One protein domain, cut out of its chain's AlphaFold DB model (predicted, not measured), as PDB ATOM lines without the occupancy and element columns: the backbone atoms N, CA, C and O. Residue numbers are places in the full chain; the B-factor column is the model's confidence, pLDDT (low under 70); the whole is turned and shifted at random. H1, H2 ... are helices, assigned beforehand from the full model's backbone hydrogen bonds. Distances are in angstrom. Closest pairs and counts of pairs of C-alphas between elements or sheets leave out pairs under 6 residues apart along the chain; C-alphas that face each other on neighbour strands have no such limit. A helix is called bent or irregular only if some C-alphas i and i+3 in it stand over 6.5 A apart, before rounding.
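This is residues 4 to 109 of the 114 residues of an uncharacterized protein of Caldora sp. SIO3E6 (UniProt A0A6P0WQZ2). A string of separate helices runs out and folds back in a wide, open U with an empty middle: H2, with H1 folded back near its first residues, makes one arm, H3 and the long link of residues 46 to 57 lead round the bend, and H4 and H5 return along the other arm to H6 at its end. No helix touches another, and residues 22 to 109 stand free. The printed part has 106 residues with six named helices, H1 to H6 in order along the chain, and no named strand; the class is all helix. The whole is extended, with a radius of gyration of the C-alphas of 25.3 A, and elongated, spanning 69 by 38 by 33 A.

H2, residues 15 to 34, is the longest helix, with 20 residues. H1, residues 4 to 12, is close to H2 but not clearly touching it, with 2 pairs of C-alphas within 8 A; the closest C-alphas are those of Ala 10 and Arg 18, 6.7 A apart. H1 and H2 stand at a steep tilt of 51 degrees and run opposite ways. H3, residues 42 to 45, H4, residues 58 to 74, H5, residues 82 to 89, and H6, residues 95 to 107, are apart from H1 and H2 and from each other. In H1, H2, H4 and H6 every O i to N i+4 pair is within hydrogen-bond range; in H5 2 of 4 are, and H3 is too short for such a pair.

H2 is 28.6 A long from first to last C-alpha, beginning at C-alpha 15, (19.930, 0.243, 122.783). H1 is 12.8 A long and begins at C-alpha 4, (3.927, 1.801, 113.131). H3 is 5.3 A long and H4 24.5 A. H5 is 11.6 A long and is neither bent nor irregular, but only just: C-alphas 85 and 88 are 6.4 A apart. H6 is 18.4 A long and ends at C-alpha 107, (18.254, 10.306, 144.239).

The two C-alphas farthest apart, those of Ser 55 and Asp 107, are 70.3 A apart, while the first and last printed C-alphas, of Gln 4 and Phe 109, are 31.5 A apart. The printed part has no cut. The link from H3 to H4 is long, with 12 residues; those from H1 to H2 and from H5 to H6 are tight, and those from H2 to H3 and from H4 to H5 are short. The mean pLDDT of the printed part is 75.1, and the model's confidence is low, under 70, at residues 34 to 63, residue 65 and residues 69 to 83.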
ATOM      1  N   GLN A   4       3.970   2.928 112.201       91.69
ATOM      2  CA  GLN A   4       3.927   1.801 113.131       91.69
ATOM      3  C   GLN A   4       4.937   0.703 112.775       91.69
ATOM      4  O   GLN A   4       5.544   0.122 113.670       91.69
ATOM      5  N   GLU A   5       5.142   0.423 111.486       90.69
ATOM      6  CA  GLU A   5       6.121  -0.572 111.039       90.69
ATOM      7  C   GLU A   5       7.556  -0.102 111.318       90.69
ATOM      8  O   GLU A   5       8.372  -0.856 111.838       90.69
ATOM      9  N   LEU A   6       7.829   1.183 111.081       87.56
ATOM     10  CA  LEU A   6       9.102   1.816 111.432       87.56
ATOM     11  C   LEU A   6       9.365   1.787 112.942       87.56
ATOM     12  O   LEU A   6      10.473   1.471 113.368       87.56
ATOM     13  N   GLN A   7       8.346   2.066 113.756       87.88
ATOM     14  CA  GLN A   7       8.453   1.994 115.212       87.88
ATOM     15  C   GLN A   7       8.786   0.573 115.681       87.88
ATOM     16  O   GLN A   7       9.663   0.395 116.524       87.88
ATOM     17  N   LYS A   8       8.121  -0.445 115.119       92.62
ATOM     18  CA  LYS A   8       8.413  -1.851 115.432       92.62
ATOM     19  C   LYS A   8       9.856  -2.213 115.097       92.62
ATOM     20  O   LYS A   8      10.519  -2.844 115.914       92.62
ATOM     21  N   GLN A   9      10.352  -1.779 113.941       91.31
ATOM     22  CA  GLN A   9      11.733  -2.026 113.523       91.31
ATOM     23  C   GLN A   9      12.742  -1.306 114.422       91.31
ATOM     24  O   GLN A   9      13.711  -1.916 114.865       91.31
ATOM     25  N   ALA A  10      12.480  -0.046 114.773       88.50
ATOM     26  CA  ALA A  10      13.342   0.719 115.668       88.50
ATOM     27  C   ALA A  10      13.420   0.106 117.076       88.50
ATOM     28  O   ALA A  10      14.467   0.160 117.714       88.50
ATOM     29  N   LEU A  11      12.337  -0.508 117.565       90.44
ATOM     30  CA  LEU A  11      12.319  -1.163 118.874       90.44
ATOM     31  C   LEU A  11      13.135  -2.459 118.922       90.44
ATOM     32  O   LEU A  11      13.609  -2.801 120.006       90.44
ATOM     33  N   GLN A  12      13.317  -3.145 117.789       93.06
ATOM     34  CA  GLN A  12      14.149  -4.352 117.702       93.06
ATOM     35  C   GLN A  12      15.653  -4.061 117.673       93.06
ATOM     36  O   GLN A  12      16.454  -4.978 117.845       93.06
ATOM     37  N   LEU A  13      16.050  -2.804 117.471       91.94
ATOM     38  CA  LEU A  13      17.455  -2.423 117.468       91.94
ATOM     39  C   LEU A  13      18.060  -2.468 118.884       91.94
ATOM     40  O   LEU A  13      17.371  -2.146 119.864       91.94
ATOM     41  N   PRO A  14      19.362  -2.795 119.002       93.88
ATOM     42  CA  PRO A  14      20.116  -2.625 120.235       93.88
ATOM     43  C   PRO A  14      19.986  -1.202 120.784       93.88
ATOM     44  O   PRO A  14      19.863  -0.231 120.039       93.88
ATOM     45  N   ILE A  15      20.050  -1.060 122.109       90.00
ATOM     46  CA  ILE A  15      19.930   0.243 122.783       90.00
ATOM     47  C   ILE A  15      20.939   1.269 122.242       90.00
ATOM     48  O   ILE A  15      20.567   2.430 122.072       90.00
ATOM     49  N   SER A  16      22.167   0.841 121.933       89.50
ATOM     50  CA  SER A  16      23.207   1.678 121.319       89.50
ATOM     51  C   SER A  16      22.741   2.305 120.007       89.50
ATOM     52  O   SER A  16      22.847   3.514 119.812       89.50
ATOM     53  N   ASP A  17      22.160   1.490 119.136       91.62
ATOM     54  CA  ASP A  17      21.803   1.862 117.771       91.62
ATOM     55  C   ASP A  17      20.558   2.755 117.773       91.62
ATOM     56  O   ASP A  17      20.456   3.708 117.000       91.62
ATOM     57  N   ARG A  18      19.633   2.518 118.717       93.06
ATOM     58  CA  ARG A  18      18.487   3.408 118.956       93.06
ATOM     59  C   ARG A  18      18.937   4.804 119.373       93.06
ATOM     60  O   ARG A  18      18.405   5.789 118.866       93.06
ATOM     61  N   TRP A  19      19.924   4.899 120.264       92.44
ATOM     62  CA  TRP A  19      20.480   6.188 120.669       92.44
ATOM     63  C   TRP A  19      21.193   6.898 119.518       92.44
ATOM     64  O   TRP A  19      20.959   8.090 119.321       92.44
ATOM     65  N   GLN A  20      21.972   6.179 118.706       93.94
ATOM     66  CA  GLN A  20      22.602   6.752 117.512       93.94
ATOM     67  C   GLN A  20      21.570   7.301 116.519       93.94
ATOM     68  O   GLN A  20      21.743   8.404 116.001       93.94
ATOM     69  N   LEU A  21      20.460   6.591 116.300       94.44
ATOM     70  CA  LEU A  21      19.368   7.081 115.455       94.44
ATOM     71  C   LEU A  21      18.750   8.374 115.993       94.44
ATOM     72  O   LEU A  21      18.521   9.303 115.220       94.44
ATOM     73  N   VAL A  22      18.514   8.465 117.305       93.81
ATOM     74  CA  VAL A  22      18.005   9.698 117.930       93.81
ATOM     75  C   VAL A  22      19.001  10.844 117.753       93.81
ATOM     76  O   VAL A  22      18.587  11.947 117.402       93.81
ATOM     77  N   GLN A  23      20.301  10.597 117.933       94.38
ATOM     78  CA  GLN A  23      21.336  11.616 117.730       94.38
ATOM     79  C   GLN A  23      21.359  12.126 116.286       94.38
ATOM     80  O   GLN A  23      21.329  13.336 116.068       94.38
ATOM     81  N   ILE A  24      21.335  11.222 115.304       95.81
ATOM     82  CA  ILE A  24      21.308  11.579 113.879       95.81
ATOM     83  C   ILE A  24      20.047  12.388 113.546       95.81
ATOM     84  O   ILE A  24      20.124  13.403 112.851       95.81
ATOM     85  N   LEU A  25      18.886  11.974 114.064       94.38
ATOM     86  CA  LEU A  25      17.619  12.669 113.835       94.38
ATOM     87  C   LEU A  25      17.637  14.079 114.442       94.38
ATOM     88  O   LEU A  25      17.249  15.045 113.782       94.38
ATOM     89  N   LEU A  26      18.124  14.209 115.679       94.44
ATOM     90  CA  LEU A  26      18.279  15.497 116.355       94.44
ATOM     91  C   LEU A  26      19.234  16.414 115.591       94.44
ATOM     92  O   LEU A  26      18.927  17.591 115.413       94.44
ATOM     93  N   GLU A  27      20.359  15.894 115.099       93.88
ATOM     94  CA  GLU A  27      21.283  16.671 114.276       93.88
ATOM     95  C   GLU A  27      20.651  17.134 112.960       93.88
ATOM     96  O   GLU A  27      20.850  18.288 112.573       93.88
ATOM     97  N   SER A  28      19.872  16.283 112.283       94.75
ATOM     98  CA  SER A  28      19.165  16.667 111.053       94.75
ATOM     99  C   SER A  28      18.193  17.815 111.314       94.75
ATOM    100  O   SER A  28      18.285  18.866 110.676       94.75
ATOM    101  N   LEU A  29      17.342  17.674 112.335       91.19
ATOM    102  CA  LEU A  29      16.369  18.698 112.721       91.19
ATOM    103  C   LEU A  29      17.052  20.008 113.140       91.19
ATOM    104  O   LEU A  29      16.594  21.106 112.811       91.19
ATOM    105  N   GLN A  30      18.183  19.926 113.843       89.31
ATOM    106  CA  GLN A  30      18.970  21.106 114.197       89.31
ATOM    107  C   GLN A  30      19.578  21.799 112.970       89.31
ATOM    108  O   GLN A  30      19.640  23.028 112.933       89.31
ATOM    109  N   ARG A  31      20.025  21.055 111.954       85.94
ATOM    110  CA  ARG A  31      20.541  21.638 110.704       85.94
ATOM    111  C   ARG A  31      19.429  22.308 109.899       85.94
ATOM    112  O   ARG A  31      19.617  23.428 109.427       85.94
ATOM    113  N   GLU A  32      18.263  21.676 109.813       82.81
ATOM    114  CA  GLU A  32      17.074  22.225 109.151       82.81
ATOM    115  C   GLU A  32      16.599  23.525 109.822       82.81
ATOM    116  O   GLU A  32      16.346  24.525 109.148       82.81
ATOM    117  N   THR A  33      16.567  23.564 111.158       73.38
ATOM    118  CA  THR A  33      16.169  24.765 111.920       73.38
ATOM    119  C   THR A  33      17.197  25.898 111.849       73.38
ATOM    120  O   THR A  33      16.820  27.070 111.765       73.38
ATOM    121  N   ARG A  34      18.501  25.589 111.821       66.94
ATOM    122  CA  ARG A  34      19.572  26.593 111.661       66.94
ATOM    123  C   ARG A  34      19.627  27.181 110.246       66.94
ATOM    124  O   ARG A  34      19.980  28.351 110.097       66.94
ATOM    125  N   GLY A  35      19.223  26.425 109.224       59.19
ATOM    126  CA  GLY A  35      19.183  26.878 107.825       59.19
ATOM    127  C   GLY A  35      18.196  28.022 107.542       59.19
ATOM    128  O   GLY A  35      18.354  28.732 106.550       59.19
ATOM    129  N   GLY A  36      17.215  28.249 108.424       58.06
ATOM    130  CA  GLY A  36      16.202  29.305 108.282       58.06
ATOM    131  C   GLY A  36      16.536  30.637 108.968       58.06
ATOM    132  O   GLY A  36      15.819  31.619 108.784       58.06
ATOM    133  N   GLN A  37      17.613  30.720 109.754       56.19
ATOM    134  CA  GLN A  37      17.937  31.923 110.527       56.19
ATOM    135  C   GLN A  37      18.991  32.794 109.834       56.19
ATOM    136  O   GLN A  37      20.035  33.102 110.406       56.19
ATOM    137  N   LYS A  38      18.693  33.303 108.631       60.09
ATOM    138  CA  LYS A  38      19.348  34.535 108.150       60.09
ATOM    139  C   LYS A  38      18.826  35.724 108.965       60.09
ATOM    140  O   LYS A  38      18.003  36.518 108.518       60.09
ATOM    141  N   LYS A  39      19.282  35.820 110.215       61.91
ATOM    142  CA  LYS A  39      19.029  36.939 111.124       61.91
ATOM    143  C   LYS A  39      20.096  38.006 110.865       61.91
ATOM    144  O   LYS A  39      21.219  37.899 111.333       61.91
ATOM    145  N   GLY A  40      19.736  39.024 110.088       58.56
ATOM    146  CA  GLY A  40      20.563  40.203 109.800       58.56
ATOM    147  C   GLY A  40      20.350  40.620 108.349       58.56
ATOM    148  O   GLY A  40      20.898  40.013 107.444       58.56
ATOM    149  N   ASN A  41      19.478  41.571 108.022       59.75
ATOM    150  CA  ASN A  41      19.631  42.990 108.338       59.75
ATOM    151  C   ASN A  41      18.271  43.729 108.265       59.75
ATOM    152  O   ASN A  41      18.144  44.751 107.596       59.75
ATOM    153  N   LEU A  42      17.228  43.238 108.940       61.19
ATOM    154  CA  LEU A  42      15.903  43.887 108.893       61.19
ATOM    155  C   LEU A  42      15.873  45.257 109.594       61.19
ATOM    156  O   LEU A  42      15.066  46.114 109.241       61.19
ATOM    157  N   SER A  43      16.794  45.511 110.528       58.84
ATOM    158  CA  SER A  43      16.942  46.830 111.159       58.84
ATOM    159  C   SER A  43      17.516  47.891 110.210       58.84
ATOM    160  O   SER A  43      17.297  49.072 110.446       58.84
ATOM    161  N   ARG A  44      18.208  47.500 109.126       58.16
ATOM    162  CA  ARG A  44      18.738  48.435 108.111       58.16
ATOM    163  C   ARG A  44      17.728  48.773 107.010       58.16
ATOM    164  O   ARG A  44      17.892  49.775 106.331       58.16
ATOM    165  N   LEU A  45      16.678  47.967 106.854       56.84
ATOM    166  CA  LEU A  45      15.638  48.169 105.837       56.84
ATOM    167  C   LEU A  45      14.495  49.081 106.308       56.84
ATOM    168  O   LEU A  45      13.763  49.620 105.479       56.84
ATOM    169  N   ARG A  46      14.371  49.334 107.619       62.62
ATOM    170  CA  ARG A  46      13.420  50.303 108.194       62.62
ATOM    171  C   ARG A  46      13.935  51.739 108.012       62.62
ATOM    172  O   ARG A  46      14.190  52.451 108.972       62.62
ATOM    173  N   GLY A  47      14.167  52.133 106.771       53.59
ATOM    174  CA  GLY A  47      14.695  53.451 106.417       53.59
ATOM    175  C   GLY A  47      14.887  53.657 104.917       53.59
ATOM    176  O   GLY A  47      14.996  54.797 104.488       53.59
ATOM    177  N   ILE A  48      14.883  52.577 104.124       54.75
ATOM    178  CA  ILE A  48      15.172  52.618 102.679       54.75
ATOM    179  C   ILE A  48      13.884  52.618 101.832       54.75
ATOM    180  O   ILE A  48      13.899  53.047 100.687       54.75
ATOM    181  N   VAL A  49      12.726  52.246 102.394       47.50
ATOM    182  CA  VAL A  49      11.415  52.433 101.734       47.50
ATOM    183  C   VAL A  49      10.948  53.880 101.913       47.50
ATOM    184  O   VAL A  49       9.973  54.188 102.589       47.50
ATOM    185  N   LYS A  50      11.704  54.797 101.322       56.50
ATOM    186  CA  LYS A  50      11.210  56.068 100.809       56.50
ATOM    187  C   LYS A  50      11.934  56.282  99.483       56.50
ATOM    188  O   LYS A  50      13.113  56.601  99.475       56.50
ATOM    189  N   THR A  51      11.178  56.039  98.407       48.12
ATOM    190  CA  THR A  51      11.398  56.478  97.020       48.12
ATOM    191  C   THR A  51      12.699  56.037  96.344       48.12
ATOM    192  O   THR A  51      13.713  56.685  96.543       48.12
ATOM    193  N   THR A  52      12.636  55.039  95.457       47.03
ATOM    194  CA  THR A  52      13.224  55.130  94.106       47.03
ATOM    195  C   THR A  52      12.565  54.080  93.213       47.03
ATOM    196  O   THR A  52      12.503  52.898  93.536       47.03
ATOM    197  N   GLU A  53      12.035  54.587  92.113       50.44
ATOM    198  CA  GLU A  53      11.342  53.918  91.027       50.44
ATOM    199  C   GLU A  53      12.274  52.994  90.224       50.44
ATOM    200  O   GLU A  53      13.453  53.303  90.058       50.44
ATOM    201  N   MET A  54      11.733  51.891  89.693       44.62
ATOM    202  CA  MET A  54      11.632  51.606  88.249       44.62
ATOM    203  C   MET A  54      11.613  50.099  87.933       44.62
ATOM    204  O   MET A  54      12.523  49.358  88.292       44.62
ATOM    205  N   SER A  55      10.657  49.759  87.061       43.66
ATOM    206  CA  SER A  55      10.788  48.823  85.938       43.66
ATOM    207  C   SER A  55      10.345  47.367  86.139       43.66
ATOM    208  O   SER A  55      11.159  46.469  86.331       43.66
ATOM    209  N   HIS A  56       9.063  47.168  85.811       48.44
ATOM    210  CA  HIS A  56       8.611  46.236  84.769       48.44
ATOM    211  C   HIS A  56       8.495  44.764  85.182       48.44
ATOM    212  O   HIS A  56       9.202  43.932  84.645       48.44
ATOM    213  N   GLU A  57       7.564  44.452  86.091       51.16
ATOM    214  CA  GLU A  57       6.706  43.241  86.079       51.16
ATOM    215  C   GLU A  57       5.492  43.473  87.022       51.16
ATOM    216  O   GLU A  57       5.090  42.614  87.808       51.16
ATOM    217  N   ASP A  58       4.918  44.680  86.986       53.56
ATOM    218  CA  ASP A  58       4.055  45.187  88.066       53.56
ATOM    219  C   ASP A  58       2.691  44.472  88.159       53.56
ATOM    220  O   ASP A  58       2.122  44.339  89.241       53.56
ATOM    221  N   SER A  59       2.184  43.902  87.059       53.25
ATOM    222  CA  SER A  59       0.848  43.282  87.047       53.25
ATOM    223  C   SER A  59       0.780  41.955  87.807       53.25
ATOM    224  O   SER A  59      -0.247  41.622  88.404       53.25
ATOM    225  N   LYS A  60       1.874  41.188  87.813       55.97
ATOM    226  CA  LYS A  60       1.909  39.852  88.417       55.97
ATOM    227  C   LYS A  60       2.225  39.921  89.905       55.97
ATOM    228  O   LYS A  60       1.711  39.121  90.680       55.97
ATOM    229  N   THR A  61       3.040  40.895  90.308       58.25
ATOM    230  CA  THR A  61       3.360  41.157  91.713       58.25
ATOM    231  C   THR A  61       2.184  41.756  92.469       58.25
ATOM    232  O   THR A  61       1.974  41.387  93.620       58.25
ATOM    233  N   GLU A  62       1.381  42.613  91.831       60.72
ATOM    234  CA  GLU A  62       0.175  43.177  92.449       60.72
ATOM    235  C   GLU A  62      -0.920  42.123  92.659       60.72
ATOM    236  O   GLU A  62      -1.531  42.082  93.726       60.72
ATOM    237  N   GLN A  63      -1.109  41.200  91.706       63.97
ATOM    238  CA  GLN A  63      -2.029  40.065  91.880       63.97
ATOM    239  C   GLN A  63      -1.595  39.140  93.020       63.97
ATOM    240  O   GLN A  63      -2.399  38.811  93.887       63.97
ATOM    241  N   LEU A  64      -0.310  38.781  93.076       70.62
ATOM    242  CA  LEU A  64       0.228  37.912  94.128       70.62
ATOM    243  C   LEU A  64       0.154  38.583  95.511       70.62
ATOM    244  O   LEU A  64      -0.101  37.919  96.513       70.62
ATOM    245  N   MET A  65       0.335  39.907  95.569       69.25
ATOM    246  CA  MET A  65       0.190  40.692  96.795       69.25
ATOM    247  C   MET A  65      -1.270  40.749  97.262       69.25
ATOM    248  O   MET A  65      -1.530  40.555  98.448       69.25
ATOM    249  N   SER A  66      -2.219  40.919  96.336       73.62
ATOM    250  CA  SER A  66      -3.655  40.926  96.635       73.62
ATOM    251  C   SER A  66      -4.176  39.547  97.067       73.62
ATOM    252  O   SER A  66      -4.997  39.466  97.981       73.62
ATOM    253  N   ASP A  67      -3.679  38.462  96.466       70.56
ATOM    254  CA  ASP A  67      -4.040  37.089  96.843       70.56
ATOM    255  C   ASP A  67      -3.500  36.726  98.235       70.56
ATOM    256  O   ASP A  67      -4.240  36.189  99.064       70.56
ATOM    257  N   MET A  68      -2.250  37.097  98.546       70.06
ATOM    258  CA  MET A  68      -1.686  36.935  99.893       70.06
ATOM    259  C   MET A  68      -2.444  37.772 100.931       70.06
ATOM    260  O   MET A  68      -2.669  37.317 102.053       70.06
ATOM    261  N   GLU A  69      -2.869  38.987 100.581       69.38
ATOM    262  CA  GLU A  69      -3.647  39.833 101.484       69.38
ATOM    263  C   GLU A  69      -5.050  39.261 101.741       69.38
ATOM    264  O   GLU A  69      -5.501  39.241 102.891       69.38
ATOM    265  N   LEU A  70      -5.707  38.699 100.723       67.25
ATOM    266  CA  LEU A  70      -6.965  37.965 100.884       67.25
ATOM    267  C   LEU A  70      -6.800  36.732 101.782       67.25
ATOM    268  O   LEU A  70      -7.644  36.488 102.645       67.25
ATOM    269  N   GLU A  71      -5.712  35.980 101.639       64.56
ATOM    270  CA  GLU A  71      -5.433  34.791 102.453       64.56
ATOM    271  C   GLU A  71      -5.131  35.150 103.924       64.56
ATOM    272  O   GLU A  71      -5.642  34.523 104.860       64.56
ATOM    273  N   LEU A  72      -4.389  36.238 104.158       62.50
ATOM    274  CA  LEU A  72      -4.134  36.779 105.499       62.50
ATOM    275  C   LEU A  72      -5.406  37.325 106.160       62.50
ATOM    276  O   LEU A  72      -5.581  37.196 107.376       62.50
ATOM    277  N   GLN A  73      -6.321  37.906 105.382       58.66
ATOM    278  CA  GLN A  73      -7.619  38.351 105.887       58.66
ATOM    279  C   GLN A  73      -8.538  37.175 106.259       58.66
ATOM    280  O   GLN A  73      -9.288  37.287 107.231       58.66
ATOM    281  N   GLN A  74      -8.433  36.031 105.576       59.19
ATOM    282  CA  GLN A  74      -9.151  34.793 105.920       59.19
ATOM    283  C   GLN A  74      -8.606  34.118 107.194       59.19
ATOM    284  O   GLN A  74      -9.352  33.461 107.929       59.19
ATOM    285  N   LEU A  75      -7.324  34.330 107.510       53.34
ATOM    286  CA  LEU A  75      -6.674  33.882 108.747       53.34
ATOM    287  C   LEU A  75      -6.961  34.769 109.973       53.34
ATOM    288  O   LEU A  75      -6.469  34.466 111.059       53.34
ATOM    289  N   LYS A  76      -7.834  35.785 109.869       55.69
ATOM    290  CA  LYS A  76      -8.388  36.543 111.018       55.69
ATOM    291  C   LYS A  76      -9.316  35.709 111.920       55.69
ATOM    292  O   LYS A  76     -10.089  36.259 112.701       55.69
ATOM    293  N   LYS A  77      -9.258  34.377 111.849       59.31
ATOM    294  CA  LYS A  77      -9.795  33.531 112.917       59.31
ATOM    295  C   LYS A  77      -8.951  33.813 114.160       59.31
ATOM    296  O   LYS A  77      -7.724  33.873 114.034       59.31
ATOM    297  N   PRO A  78      -9.558  34.029 115.341       60.66
ATOM    298  CA  PRO A  78      -8.788  34.259 116.553       60.66
ATOM    299  C   PRO A  78      -7.795  33.110 116.673       60.66
ATOM    300  O   PRO A  78      -8.202  31.946 116.676       60.66
ATOM    301  N   ARG A  79      -6.492  33.428 116.683       58.72
ATOM    302  CA  ARG A  79      -5.451  32.434 116.954       58.72
ATOM    303  C   ARG A  79      -5.913  31.714 118.203       58.72
ATOM    304  O   ARG A  79      -6.132  32.392 119.207       58.72
ATOM    305  N   GLN A  80      -6.153  30.403 118.109       61.69
ATOM    306  CA  GLN A  80      -6.527  29.627 119.281       61.69
ATOM    307  C   GLN A  80      -5.467  29.939 120.322       61.69
ATOM    308  O   GLN A  80      -4.284  29.679 120.104       61.69
ATOM    309  N   SER A  81      -5.871  30.693 121.346       67.12
ATOM    310  CA  SER A  81      -4.910  31.222 122.299       67.12
ATOM    311  C   SER A  81      -4.154  30.027 122.868       67.12
ATOM    312  O   SER A  81      -4.756  28.972 123.071       67.12
ATOM    313  N   LEU A  82      -2.853  30.160 123.123       64.56
ATOM    314  CA  LEU A  82      -2.088  29.104 123.803       64.56
ATOM    315  C   LEU A  82      -2.776  28.681 125.115       64.56
ATOM    316  O   LEU A  82      -2.698  27.531 125.525       64.56
ATOM    317  N   TRP A  83      -3.549  29.597 125.698       62.16
ATOM    318  CA  TRP A  83      -4.451  29.374 126.820       62.16
ATOM    319  C   TRP A  83      -5.497  28.267 126.590       62.16
ATOM    320  O   TRP A  83      -5.805  27.516 127.507       62.16
ATOM    321  N   GLY A  84      -6.014  28.127 125.368       73.50
ATOM    322  CA  GLY A  84      -6.927  27.047 124.989       73.50
ATOM    323  C   GLY A  84      -6.254  25.676 124.979       73.50
ATOM    324  O   GLY A  84      -6.873  24.708 125.400       73.50
ATOM    325  N   ILE A  85      -4.980  25.607 124.582       74.25
ATOM    326  CA  ILE A  85      -4.185  24.366 124.593       74.25
ATOM    327  C   ILE A  85      -3.860  23.951 126.035       74.25
ATOM    328  O   ILE A  85      -3.880  22.772 126.367       74.25
ATOM    329  N   CYS A  86      -3.602  24.920 126.917       75.00
ATOM    330  CA  CYS A  86      -3.302  24.645 128.321       75.00
ATOM    331  C   CYS A  86      -4.520  24.207 129.148       75.00
ATOM    332  O   CYS A  86      -4.339  23.708 130.255       75.00
ATOM    333  N   ARG A  87      -5.749  24.370 128.638       73.56
ATOM    334  CA  ARG A  87      -6.983  24.009 129.356       73.56
ATOM    335  C   ARG A  87      -7.092  22.508 129.629       73.56
ATOM    336  O   ARG A  87      -7.580  22.123 130.688       73.56
ATOM    337  N   ASP A  88      -6.625  21.687 128.696       81.31
ATOM    338  CA  ASP A  88      -6.753  20.228 128.769       81.31
ATOM    339  C   ASP A  88      -5.623  19.571 129.583       81.31
ATOM    340  O   ASP A  88      -5.694  18.387 129.899       81.31
ATOM    341  N   LEU A  89      -4.589  20.337 129.960       80.50
ATOM    342  CA  LEU A  89      -3.425  19.842 130.708       80.50
ATOM    343  C   LEU A  89      -3.705  19.623 132.205       80.50
ATOM    344  O   LEU A  89      -2.850  19.103 132.917       80.50
ATOM    345  N   GLY A  90      -4.897  19.993 132.679       80.62
ATOM    346  CA  GLY A  90      -5.289  19.848 134.077       80.62
ATOM    347  C   GLY A  90      -4.655  20.888 135.004       80.62
ATOM    348  O   GLY A  90      -4.097  21.899 134.573       80.62
ATOM    349  N   GLN A  91      -4.799  20.661 136.310       85.62
ATOM    350  CA  GLN A  91      -4.220  21.518 137.342       85.62
ATOM    351  C   GLN A  91      -2.689  21.426 137.280       85.62
ATOM    352  O   GLN A  91      -2.133  20.329 137.292       85.62
ATOM    353  N   ALA A  92      -2.006  22.572 137.252       86.69
ATOM    354  CA  ALA A  92      -0.558  22.585 137.410       86.69
ATOM    355  C   ALA A  92      -0.180  22.000 138.790       86.69
ATOM    356  O   ALA A  92      -0.827  22.363 139.779       86.69
ATOM    357  N   PRO A  93       0.831  21.114 138.871       89.81
ATOM    358  CA  PRO A  93       1.282  20.551 140.140       89.81
ATOM    359  C   PRO A  93       1.765  21.652 141.087       89.81
ATOM    360  O   PRO A  93       2.208  22.720 140.645       89.81
ATOM    361  N   SER A  94       1.665  21.399 142.393       95.00
ATOM    362  CA  SER A  94       2.144  22.355 143.387       95.00
ATOM    363  C   SER A  94       3.672  22.454 143.351       95.00
ATOM    364  O   SER A  94       4.365  21.563 142.855       95.00
ATOM    365  N   ALA A  95       4.218  23.549 143.882       93.88
ATOM    366  CA  ALA A  95       5.668  23.700 144.000       93.88
ATOM    367  C   ALA A  95       6.290  22.576 144.850       93.88
ATOM    368  O   ALA A  95       7.367  22.083 144.525       93.88
ATOM    369  N   GLU A  96       5.571  22.134 145.881       93.50
ATOM    370  CA  GLU A  96       5.970  21.052 146.783       93.50
ATOM    371  C   GLU A  96       6.066  19.711 146.038       93.50
ATOM    372  O   GLU A  96       7.075  19.015 146.154       93.50
ATOM    373  N   ASP A  97       5.073  19.395 145.196       94.00
ATOM    374  CA  ASP A  97       5.078  18.182 144.367       94.00
ATOM    375  C   ASP A  97       6.250  18.184 143.376       94.00
ATOM    376  O   ASP A  97       6.897  17.160 143.148       94.00
ATOM    377  N   ILE A  98       6.546  19.348 142.790       94.06
ATOM    378  CA  ILE A  98       7.656  19.512 141.846       94.06
ATOM    379  C   ILE A  98       8.999  19.279 142.542       94.06
ATOM    380  O   ILE A  98       9.871  18.612 141.981       94.06
ATOM    381  N   ASP A  99       9.191  19.841 143.733       95.81
ATOM    382  CA  ASP A  99      10.446  19.708 144.471       95.81
ATOM    383  C   ASP A  99      10.655  18.272 144.979       95.81
ATOM    384  O   ASP A  99      11.771  17.757 144.880       95.81
ATOM    385  N   LEU A 100       9.588  17.590 145.411       94.94
ATOM    386  CA  LEU A 100       9.626  16.171 145.781       94.94
ATOM    387  C   LEU A 100      10.045  15.292 144.595       94.94
ATOM    388  O   LEU A 100      10.998  14.521 144.699       94.94
ATOM    389  N   MET A 101       9.371  15.448 143.450       93.56
ATOM    390  CA  MET A 101       9.670  14.690 142.226       93.56
ATOM    391  C   MET A 101      11.088  14.966 141.729       93.56
ATOM    392  O   MET A 101      11.780  14.066 141.252       93.56
ATOM    393  N   ARG A 102      11.543  16.219 141.854       94.50
ATOM    394  CA  ARG A 102      12.925  16.587 141.557       94.50
ATOM    395  C   ARG A 102      13.868  15.777 142.443       94.50
ATOM    396  O   ARG A 102      14.741  15.109 141.902       94.50
ATOM    397  N   GLN A 103      13.703  15.827 143.763       93.25
ATOM    398  CA  GLN A 103      14.570  15.115 144.701       93.25
ATOM    399  C   GLN A 103      14.599  13.606 144.416       93.25
ATOM    400  O   GLN A 103      15.682  13.049 144.267       93.25
ATOM    401  N   GLU A 104      13.438  12.975 144.230       92.50
ATOM    402  CA  GLU A 104      13.331  11.551 143.889       92.50
ATOM    403  C   GLU A 104      14.080  11.198 142.591       92.50
ATOM    404  O   GLU A 104      14.789  10.190 142.523       92.50
ATOM    405  N   ALA A 105      13.968  12.039 141.559       91.62
ATOM    406  CA  ALA A 105      14.675  11.839 140.298       91.62
ATOM    407  C   ALA A 105      16.201  11.985 140.447       91.62
ATOM    408  O   ALA A 105      16.950  11.246 139.806       91.62
ATOM    409  N   TRP A 106      16.669  12.916 141.285       89.00
ATOM    410  CA  TRP A 106      18.099  13.084 141.577       89.00
ATOM    411  C   TRP A 106      18.659  11.959 142.453       89.00
ATOM    412  O   TRP A 106      19.815  11.575 142.269       89.00
ATOM    413  N   ASP A 107      17.862  11.420 143.373       89.62
ATOM    414  CA  ASP A 107      18.254  10.306 144.239       89.62
ATOM    415  C   ASP A 107      18.379   8.994 143.451       89.62
ATOM    416  O   ASP A 107      19.335   8.243 143.650       89.62
ATOM    417  N   ASN A 108      17.475   8.753 142.495       88.88
ATOM    418  CA  ASN A 108      17.505   7.586 141.604       88.88
ATOM    419  C   ASN A 108      18.451   7.739 140.402       88.88
ATOM    420  O   ASN A 108      18.533   6.840 139.559       88.88
ATOM    421  N   PHE A 109      19.152   8.869 140.283       86.75
ATOM    422  CA  PHE A 109      20.056   9.093 139.164       86.75
ATOM    423  C   PHE A 109      21.261   8.144 139.283       86.75
ATOM    424  O   PHE A 109      21.942   8.165 140.314       86.75
TER     425      PHE A 109